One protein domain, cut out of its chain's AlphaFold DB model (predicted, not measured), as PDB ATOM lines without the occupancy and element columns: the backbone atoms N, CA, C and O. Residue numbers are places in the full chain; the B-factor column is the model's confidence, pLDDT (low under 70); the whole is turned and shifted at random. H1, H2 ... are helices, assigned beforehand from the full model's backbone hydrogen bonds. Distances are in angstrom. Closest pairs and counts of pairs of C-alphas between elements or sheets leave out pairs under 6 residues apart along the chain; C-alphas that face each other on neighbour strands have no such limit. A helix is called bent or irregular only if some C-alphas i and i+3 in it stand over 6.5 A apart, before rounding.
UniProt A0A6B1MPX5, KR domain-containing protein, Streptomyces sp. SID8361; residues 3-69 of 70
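What this domain is: This is residues 3 to 69 of the 70 residues of the protein "KR domain-containing protein" of Streptomyces sp. SID8361 (UniProt A0A6B1MPX5). Three short helices are strung on long links in an open, elongated arrangement, and no helix touches another. H1 and H2 lie across from each other toward one end of the long axis, with the link of residues 14 to 27 slanting from one to the other, while the link of residues 39 to 60 runs out to the other end and folds back near Glu 57 into H3. The printed part has 67 residues, with the named helices H1, H2 and H3 in that order along the chain and no named strand; the class is all helix, though 30 of the 67 residues, under half, are in named elements. The whole is only just extended, close to loose, with a radius of gyration of the C-alphas of 16.4 A, and its C-alphas span 49 by 28 by 19 A.

Where its parts are: The printed part begins with H1, residues 3 to 13, whose first C-alpha, that of Gly 3, is at (-18.615, -37.591, 42.722) and whose length from first to last C-alpha is 15.3 A. Residues 14 to 27 hold no named element. H2 is residues 28 to 38, Arg 28 to Ile 38, and measures 15.4 A from first to last C-alpha; C-alpha 28 is at (-43.119, -42.722, 51.299). H1 and H2, with 11 residues each, are the longest helices. Residues 39 to 60 again hold no named element. H3 is residues 61 to 68, 8 residues, 10.5 A from first to last C-alpha, and it ends with C-alpha 68 of Phe 68 at (-41.083, -28.570, 46.883). One more residue, Ala 69, is printed after it.

How they stand to each other: H1 has its centre at (-15.778, -42.212, 48.206) and the N-to-C direction (0.52, -0.41, 0.75). H2 has its centre at (-37.738, -47.952, 53.662) and the direction (0.72, -0.48, 0.49). H1 and H2 are apart, with no C-alpha of the one within 8 A of the other, and a long link of 14 residues joins them. H3 has its centre at (-42.146, -26.397, 41.739) and the direction (0.54, -0.42, 0.73). H2 and H3 are apart as well, although they follow each other in the chain, and their link of 22 residues is long. H1 and H3 are apart by the same test. Residues 10 to 15, of which 10 to 13 belong to H1, stand free, with no C-alpha 8 or more residues away along the chain within 10 A. Residues 39 to 45, after H2, also stand free. In the backbones of H1, H2 and H3, every pair of O i and N i+4 is within hydrogen-bond range. No helix is bent or irregular.

The domain as a whole: The two C-alphas farthest apart are those of Gly 15 and Glu 57, at 49.1 A. The C-alphas of the first and last printed residues, Gly 3 and Ala 69, are 23.3 A apart. Both links between the helices are long: the C-alphas of residues 14 to 27 lie 6 to 23 A from the mean of the C-alphas, and those of residues 39 to 60 lie 4 to 29 A from it. Without the stretches that stand free, the body has 54 residues, spans 46 by 29 by 14 A and has a radius of gyration of 15.6 A. The printed part runs from residue 3 to residue 69 of a full chain of 70 residues and has no cut. The mean pLDDT of the printed part of this predicted model is 96.2, and no printed residue is under 70.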
ATOM      1  N   GLY A   3     -19.007 -38.056  41.391       91.12
ATOM      2  CA  GLY A   3     -18.615 -37.591  42.722       91.12
ATOM      3  C   GLY A   3     -19.156 -38.445  43.879       91.12
ATOM      4  O   GLY A   3     -18.534 -38.495  44.931       91.12
ATOM      5  N   ALA A   4     -20.266 -39.178  43.706       91.62
ATOM      6  CA  ALA A   4     -20.754 -40.086  44.751       91.62
ATOM      7  C   ALA A   4     -19.853 -41.324  44.895       91.62
ATOM      8  O   ALA A   4     -19.631 -41.806  46.008       91.62
ATOM      9  N   THR A   5     -19.318 -41.829  43.779       93.50
ATOM     10  CA  THR A   5     -18.371 -42.951  43.772       93.50
ATOM     11  C   THR A   5     -17.039 -42.539  44.392       93.50
ATOM     12  O   THR A   5     -16.521 -43.256  45.245       93.50
ATOM     13  N   GLU A   6     -16.511 -41.373  44.008       95.12
ATOM     14  CA  GLU A   6     -15.275 -40.813  44.570       95.12
ATOM     15  C   GLU A   6     -15.389 -40.612  46.087       95.12
ATOM     16  O   GLU A   6     -14.626 -41.215  46.842       95.12
ATOM     17  N   LEU A   7     -16.430 -39.906  46.546       95.38
ATOM     18  CA  LEU A   7     -16.677 -39.677  47.971       95.38
ATOM     19  C   LEU A   7     -16.845 -40.988  48.757       95.38
ATOM     20  O   LEU A   7     -16.359 -41.115  49.880       95.38
ATOM     21  N   THR A   8     -17.525 -41.985  48.180       96.50
ATOM     22  CA  THR A   8     -17.679 -43.299  48.823       96.50
ATOM     23  C   THR A   8     -16.323 -43.961  49.049       96.50
ATOM     24  O   THR A   8     -16.076 -44.471  50.144       96.50
ATOM     25  N   ASN A   9     -15.442 -43.930  48.045       95.44
ATOM     26  CA  ASN A   9     -14.103 -44.505  48.149       95.44
ATOM     27  C   ASN A   9     -13.267 -43.779  49.211       95.44
ATOM     28  O   ASN A   9     -12.639 -44.437  50.039       95.44
ATOM     29  N   GLU A  10     -13.292 -42.445  49.231       97.56
ATOM     30  CA  GLU A  10     -12.581 -41.638  50.231       97.56
ATOM     31  C   GLU A  10     -13.042 -41.964  51.658       97.56
ATOM     32  O   GLU A  10     -12.229 -42.260  52.535       97.56
ATOM     33  N   LEU A  11     -14.356 -41.998  51.899       97.81
ATOM     34  CA  LEU A  11     -14.912 -42.313  53.218       97.81
ATOM     35  C   LEU A  11     -14.594 -43.750  53.659       97.81
ATOM     36  O   LEU A  11     -14.327 -43.992  54.838       97.81
ATOM     37  N   GLN A  12     -14.592 -44.707  52.728       97.62
ATOM     38  CA  GLN A  12     -14.195 -46.088  53.014       97.62
ATOM     39  C   GLN A  12     -12.706 -46.200  53.363       97.62
ATOM     40  O   GLN A  12     -12.362 -46.935  54.290       97.62
ATOM     41  N   GLN A  13     -11.827 -45.445  52.694       97.88
ATOM     42  CA  GLN A  13     -10.400 -45.369  53.041       97.88
ATOM     43  C   GLN A  13     -10.173 -44.782  54.442       97.88
ATOM     44  O   GLN A  13      -9.241 -45.188  55.134       97.88
ATOM     45  N   LEU A  14     -11.058 -43.888  54.894       98.50
ATOM     46  CA  LEU A  14     -11.076 -43.360  56.262       98.50
ATOM     47  C   LEU A  14     -11.699 -44.328  57.292       98.50
ATOM     48  O   LEU A  14     -11.751 -44.010  58.479       98.50
ATOM     49  N   GLY A  15     -12.155 -45.512  56.869       98.44
ATOM     50  CA  GLY A  15     -12.677 -46.569  57.743       98.44
ATOM     51  C   GLY A  15     -14.196 -46.564  57.944       98.44
ATOM     52  O   GLY A  15     -14.702 -47.329  58.769       98.44
ATOM     53  N   ALA A  16     -14.950 -45.739  57.210       97.94
ATOM     54  CA  ALA A  16     -16.408 -45.729  57.296       97.94
ATOM     55  C   ALA A  16     -17.045 -46.904  56.529       97.94
ATOM     56  O   ALA A  16     -16.601 -47.298  55.450       97.94
ATOM     57  N   ARG A  17     -18.159 -47.437  57.050       95.50
ATOM     58  CA  ARG A  17     -19.022 -48.375  56.313       95.50
ATOM     59  C   ARG A  17     -20.087 -47.586  55.558       95.50
ATOM     60  O   ARG A  17     -20.982 -47.024  56.183       95.50
ATOM     61  N   ILE A  18     -20.009 -47.581  54.231       95.56
ATOM     62  CA  ILE A  18     -20.900 -46.800  53.363       95.56
ATOM     63  C   ILE A  18     -21.806 -47.724  52.544       95.56
ATOM     64  O   ILE A  18     -21.357 -48.737  52.007       95.56
ATOM     65  N   ARG A  19     -23.087 -47.360  52.429       93.81
ATOM     66  CA  ARG A  19     -24.049 -47.956  51.492       93.81
ATOM     67  C   ARG A  19     -24.685 -46.832  50.679       93.81
ATOM     68  O   ARG A  19     -25.334 -45.969  51.257       93.81
ATOM     69  N   VAL A  20     -24.542 -46.875  49.356       94.25
ATOM     70  CA  VAL A  20     -25.274 -45.993  48.435       94.25
ATOM     71  C   VAL A  20     -26.529 -46.725  47.956       94.25
ATOM     72  O   VAL A  20     -26.487 -47.930  47.677       94.25
ATOM     73  N   ARG A  21     -27.664 -46.025  47.916       93.88
ATOM     74  CA  ARG A  21     -28.967 -46.548  47.486       93.88
ATOM     75  C   ARG A  21     -29.659 -45.516  46.607       93.88
ATOM     76  O   ARG A  21     -29.547 -44.324  46.864       93.88
ATOM     77  N   SER A  22     -30.362 -45.986  45.582       93.69
ATOM     78  CA  SER A  22     -31.295 -45.160  44.819       93.69
ATOM     79  C   SER A  22     -32.654 -45.230  45.512       93.69
ATOM     80  O   SER A  22     -33.167 -46.325  45.737       93.69
ATOM     81  N   CYS A  23     -33.175 -44.079  45.922       95.62
ATOM     82  CA  CYS A  23     -34.467 -43.927  46.582       95.62
ATOM     83  C   CYS A  23     -34.911 -42.471  46.412       95.62
ATOM     84  O   CYS A  23     -34.097 -41.563  46.583       95.62
ATOM     85  N   ASP A  24     -36.173 -42.268  46.051       96.25
ATOM     86  CA  ASP A  24     -36.816 -40.958  46.056       96.25
ATOM     87  C   ASP A  24     -37.318 -40.660  47.477       96.25
ATOM     88  O   ASP A  24     -38.047 -41.468  48.055       96.25
ATOM     89  N   THR A  25     -36.918 -39.527  48.060       96.12
ATOM     90  CA  THR A  25     -37.330 -39.141  49.420       96.12
ATOM     91  C   THR A  25     -38.805 -38.764  49.512       96.12
ATOM     92  O   THR A  25     -39.375 -38.847  50.600       96.12
ATOM     93  N   SER A  26     -39.423 -38.404  48.385       96.25
ATOM     94  CA  SER A  26     -40.849 -38.093  48.291       96.25
ATOM     95  C   SER A  26     -41.724 -39.354  48.203       96.25
ATOM     96  O   SER A  26     -42.903 -39.325  48.577       96.25
ATOM     97  N   ASP A  27     -41.153 -40.501  47.804       98.06
ATOM     98  CA  ASP A  27     -41.846 -41.791  47.822       98.06
ATOM     99  C   ASP A  27     -41.811 -42.403  49.228       98.06
ATOM    100  O   ASP A  27     -40.869 -43.078  49.658       98.06
ATOM    101  N   ARG A  28     -42.921 -42.211  49.941       97.50
ATOM    102  CA  ARG A  28     -43.119 -42.722  51.299       97.50
ATOM    103  C   ARG A  28     -42.920 -44.237  51.415       97.50
ATOM    104  O   ARG A  28     -42.395 -44.693  52.432       97.50
ATOM    105  N   ALA A  29     -43.386 -45.021  50.446       98.19
ATOM    106  CA  ALA A  29     -43.342 -46.480  50.533       98.19
ATOM    107  C   ALA A  29     -41.925 -47.006  50.274       98.19
ATOM    108  O   ALA A  29     -41.445 -47.888  50.997       98.19
ATOM    109  N   ALA A  30     -41.235 -46.422  49.293       97.75
ATOM    110  CA  ALA A  30     -39.835 -46.730  49.024       97.75
ATOM    111  C   ALA A  30     -38.943 -46.361  50.220       97.75
ATOM    112  O   ALA A  30     -38.126 -47.178  50.652       97.75
ATOM    113  N   LEU A  31     -39.139 -45.173  50.802       96.94
ATOM    114  CA  LEU A  31     -38.347 -44.711  51.941       96.94
ATOM    115  C   LEU A  31     -38.574 -45.570  53.194       96.94
ATOM    116  O   LEU A  31     -37.609 -45.907  53.877       96.94
ATOM    117  N   ALA A  32     -39.816 -45.977  53.474       97.19
ATOM    118  CA  ALA A  32     -40.114 -46.884  54.585       97.19
ATOM    119  C   ALA A  32     -39.384 -48.229  54.430       97.19
ATOM    120  O   ALA A  32     -38.695 -48.668  55.346       97.19
ATOM    121  N   THR A  33     -39.450 -48.820  53.233       97.44
ATOM    122  CA  THR A  33     -38.756 -50.080  52.917       97.44
ATOM    123  C   THR A  33     -37.242 -49.956  53.109       97.44
ATOM    124  O   THR A  33     -36.597 -50.859  53.640       97.44
ATOM    125  N   LEU A  34     -36.659 -48.823  52.699       96.81
ATOM    126  CA  LEU A  34     -35.232 -48.560  52.868       96.81
ATOM    127  C   LEU A  34     -34.839 -48.413  54.346       96.81
ATOM    128  O   LEU A  34     -33.811 -48.949  54.757       96.81
ATOM    129  N   ILE A  35     -35.633 -47.688  55.139       96.19
ATOM    130  CA  ILE A  35     -35.372 -47.504  56.574       96.19
ATOM    131  C   ILE A  35     -35.411 -48.855  57.299       96.19
ATOM    132  O   ILE A  35     -34.519 -49.134  58.105       96.19
ATOM    133  N   ASP A  36     -36.367 -49.718  56.957       96.44
ATOM    134  CA  ASP A  36     -36.481 -51.057  57.538       96.44
ATOM    135  C   ASP A  36     -35.251 -51.942  57.224       96.44
ATOM    136  O   ASP A  36     -34.749 -52.621  58.121       96.44
ATOM    137  N   ASP A  37     -34.694 -51.889  56.002       96.31
ATOM    138  CA  ASP A  37     -33.449 -52.604  55.623       96.31
ATOM    139  C   ASP A  37     -32.190 -52.039  56.311       96.31
ATOM    140  O   ASP A  37     -31.174 -52.724  56.490       96.31
ATOM    141  N   ILE A  38     -32.206 -50.759  56.694       94.88
ATOM    142  CA  ILE A  38     -31.068 -50.143  57.377       94.88
ATOM    143  C   ILE A  38     -31.013 -50.545  58.854       94.88
ATOM    144  O   ILE A  38     -29.910 -50.771  59.365       94.88
ATOM    145  N   GLY A  39     -32.170 -50.657  59.513       92.06
ATOM    146  CA  GLY A  39     -32.282 -50.848  60.958       92.06
ATOM    147  C   GLY A  39     -32.285 -49.518  61.735       92.06
ATOM    148  O   GLY A  39     -32.471 -48.453  61.146       92.06
ATOM    149  N   PRO A  40     -32.102 -49.539  63.069       94.75
ATOM    150  CA  PRO A  40     -32.260 -48.348  63.905       94.75
ATOM    151  C   PRO A  40     -31.259 -47.243  63.538       94.75
ATOM    152  O   PRO A  40     -30.043 -47.419  63.640       94.75
ATOM    153  N   LEU A  41     -31.791 -46.086  63.143       95.44
ATOM    154  CA  LEU A  41     -31.027 -44.879  62.836       95.44
ATOM    155  C   LEU A  41     -30.753 -44.068  64.108       95.44
ATOM    156  O   LEU A  41     -31.612 -43.946  64.977       95.44
ATOM    157  N   THR A  42     -29.572 -43.457  64.190       97.06
ATOM    158  CA  THR A  42     -29.196 -42.542  65.285       97.06
ATOM    159  C   THR A  42     -29.252 -41.067  64.883       97.06
ATOM    160  O   THR A  42     -29.184 -40.197  65.747       97.06
ATOM    161  N   GLY A  43     -29.387 -40.772  63.589       97.00
ATOM    162  CA  GLY A  43     -29.481 -39.418  63.059       97.00
ATOM    163  C   GLY A  43     -29.817 -39.413  61.570       97.00
ATOM    164  O   GLY A  43     -29.557 -40.387  60.864       97.00
ATOM    165  N   VAL A  44     -30.404 -38.308  61.107       96.88
ATOM    166  CA  VAL A  44     -30.759 -38.070  59.703       96.88
ATOM    167  C   VAL A  44     -30.259 -36.685  59.311       96.88
ATOM    168  O   VAL A  44     -30.505 -35.715  60.025       96.88
ATOM    169  N   VAL A  45     -29.575 -36.595  58.170       97.38
ATOM    170  CA  VAL A  45     -29.225 -35.323  57.525       97.38
ATOM    171  C   VAL A  45     -29.998 -35.264  56.209       97.38
ATOM    172  O   VAL A  45     -29.716 -36.033  55.295       97.38
ATOM    173  N   HIS A  46     -31.010 -34.402  56.132       96.69
ATOM    174  CA  HIS A  46     -31.854 -34.261  54.946       96.69
ATOM    175  C   HIS A  46     -31.299 -33.153  54.048       96.69
ATOM    176  O   HIS A  46     -31.456 -31.970  54.336       96.69
ATOM    177  N   THR A  47     -30.599 -33.557  52.989       96.00
ATOM    178  CA  THR A  47     -29.989 -32.650  52.002       96.00
ATOM    179  C   THR A  47     -30.577 -32.830  50.605       96.00
ATOM    180  O   THR A  47     -30.011 -32.316  49.642       96.00
ATOM    181  N   ALA A  48     -31.648 -33.618  50.470       95.75
ATOM    182  CA  ALA A  48     -32.368 -33.730  49.211       95.75
ATOM    183  C   ALA A  48     -33.012 -32.376  48.901       95.75
ATOM    184  O   ALA A  48     -33.525 -31.702  49.790       95.75
ATOM    185  N   GLY A  49     -32.918 -31.955  47.649       95.38
ATOM    186  CA  GLY A  49     -33.429 -30.671  47.213       95.38
ATOM    187  C   GLY A  49     -33.218 -30.507  45.721       95.38
ATOM    188  O   GLY A  49     -32.258 -31.031  45.152       95.38
ATOM    189  N   ALA A  50     -34.131 -29.779  45.095       96.44
ATOM    190  CA  ALA A  50     -34.043 -29.384  43.704       96.44
ATOM    191  C   ALA A  50     -34.144 -27.862  43.625       96.44
ATOM    192  O   ALA A  50     -34.856 -27.233  44.406       96.44
ATOM    193  N   LEU A  51     -33.402 -27.272  42.692       95.44
ATOM    194  CA  LEU A  51     -33.411 -25.836  42.461       95.44
ATOM    195  C   LEU A  51     -34.074 -25.555  41.115       95.44
ATOM    196  O   LEU A  51     -33.577 -25.994  40.078       95.44
ATOM    197  N   ALA A  52     -35.155 -24.785  41.145       96.75
ATOM    198  CA  ALA A  52     -35.731 -24.132  39.979       96.75
ATOM    199  C   ALA A  52     -35.679 -22.617  40.223       96.75
ATOM    200  O   ALA A  52     -36.582 -22.044  40.828       96.75
ATOM    201  N   ASP A  53     -34.560 -21.996  39.845       96.12
ATOM    202  CA  ASP A  53     -34.307 -20.580  40.124       96.12
ATOM    203  C   ASP A  53     -35.258 -19.672  39.331       96.12
ATOM    204  O   ASP A  53     -35.384 -19.794  38.111       96.12
ATOM    205  N   ALA A  54     -35.921 -18.759  40.038       96.31
ATOM    206  CA  ALA A  54     -36.846 -17.790  39.473       96.31
ATOM    207  C   ALA A  54     -36.973 -16.574  40.398       96.31
ATOM    208  O   ALA A  54     -36.974 -16.683  41.626       96.31
ATOM    209  N   THR A  55     -37.150 -15.390  39.809       97.75
ATOM    210  CA  THR A  55     -37.639 -14.234  40.576       97.75
ATOM    211  C   THR A  55     -39.109 -14.440  40.931       97.75
ATOM    212  O   THR A  55     -39.811 -15.183  40.252       97.75
ATOM    213  N   VAL A  56     -39.610 -13.737  41.949       95.75
ATOM    214  CA  VAL A  56     -41.021 -13.849  42.368       95.75
ATOM    215  C   VAL A  56     -41.993 -13.581  41.211       95.75
ATOM    216  O   VAL A  56     -43.009 -14.255  41.102       95.75
ATOM    217  N   GLU A  57     -41.668 -12.640  40.321       97.62
ATOM    218  CA  GLU A  57     -42.497 -12.305  39.152       97.62
ATOM    219  C   GLU A  57     -42.503 -13.396  38.069       97.62
ATOM    220  O   GLU A  57     -43.429 -13.451  37.265       97.62
ATOM    221  N   HIS A  58     -41.477 -14.249  38.044       96.81
ATOM    222  CA  HIS A  58     -41.278 -15.292  37.031       96.81
ATOM    223  C   HIS A  58     -41.450 -16.707  37.600       96.81
ATOM    224  O   HIS A  58     -41.189 -17.681  36.899       96.81
ATOM    225  N   LEU A  59     -41.859 -16.832  38.863       97.50
ATOM    226  CA  LEU A  59     -42.128 -18.116  39.491       97.50
ATOM    227  C   LEU A  59     -43.465 -18.664  38.984       97.50
ATOM    228  O   LEU A  59     -44.511 -18.040  39.171       97.50
ATOM    229  N   ASP A  60     -43.432 -19.848  38.382       97.38
ATOM    230  CA  ASP A  60     -44.621 -20.578  37.954       97.38
ATOM    231  C   ASP A  60     -44.890 -21.819  38.826       97.38
ATOM    232  O   ASP A  60     -44.162 -22.131  39.776       97.38
ATOM    233  N   ALA A  61     -45.999 -22.506  38.540       98.00
ATOM    234  CA  ALA A  61     -46.433 -23.671  39.307       98.00
ATOM    235  C   ALA A  61     -45.474 -24.865  39.175       98.00
ATOM    236  O   ALA A  61     -45.331 -25.625  40.133       98.00
ATOM    237  N   ASP A  62     -44.802 -25.017  38.033       97.38
ATOM    238  CA  ASP A  62     -43.906 -26.144  37.767       97.38
ATOM    239  C   ASP A  62     -42.567 -25.960  38.491       97.38
ATOM    240  O   ASP A  62     -42.056 -26.898  39.111       97.38
ATOM    241  N   ALA A  63     -42.019 -24.741  38.493       96.81
ATOM    242  CA  ALA A  63     -40.838 -24.383  39.275       96.81
ATOM    243  C   ALA A  63     -41.095 -24.531  40.783       96.81
ATOM    244  O   ALA A  63     -40.250 -25.055  41.521       96.81
ATOM    245  N   LEU A  64     -42.290 -24.136  41.237       96.56
ATOM    246  CA  LEU A  64     -42.714 -24.346  42.616       96.56
ATOM    247  C   LEU A  64     -42.812 -25.845  42.936       96.56
ATOM    248  O   LEU A  64     -42.200 -26.304  43.898       96.56
ATOM    249  N   ALA A  65     -43.513 -26.625  42.112       96.75
ATOM    250  CA  ALA A  65     -43.643 -28.068  42.306       96.75
ATOM    251  C   ALA A  65     -42.279 -28.774  42.321       96.75
ATOM    252  O   ALA A  65     -42.042 -29.616  43.179       96.75
ATOM    253  N   THR A  66     -41.360 -28.388  41.432       96.56
ATOM    254  CA  THR A  66     -39.997 -28.937  41.370       96.56
ATOM    255  C   THR A  66     -39.231 -28.685  42.665       96.56
ATOM    256  O   THR A  66     -38.612 -29.598  43.203       96.56
ATOM    257  N   THR A  67     -39.290 -27.457  43.184       96.56
ATOM    258  CA  THR A  67     -38.554 -27.056  44.392       96.56
ATOM    259  C   THR A  67     -39.091 -27.742  45.652       96.56
ATOM    260  O   THR A  67     -38.315 -28.078  46.542       96.56
ATOM    261  N   PHE A  68     -40.407 -27.965  45.728       95.38
ATOM    262  CA  PHE A  68     -41.083 -28.570  46.883       95.38
ATOM    263  C   PHE A  68     -41.277 -30.092  46.783       95.38
ATOM    264  O   PHE A  68     -41.847 -30.678  47.702       95.38
ATOM    265  N   ALA A  69     -40.877 -30.725  45.678       95.75
ATOM    266  CA  ALA A  69     -41.074 -32.161  45.487       95.75
ATOM    267  C   ALA A  69     -40.214 -33.038  46.424       95.75
ATOM    268  O   ALA A  69     -40.786 -33.972  46.989       95.75
TER     269      ALA A  69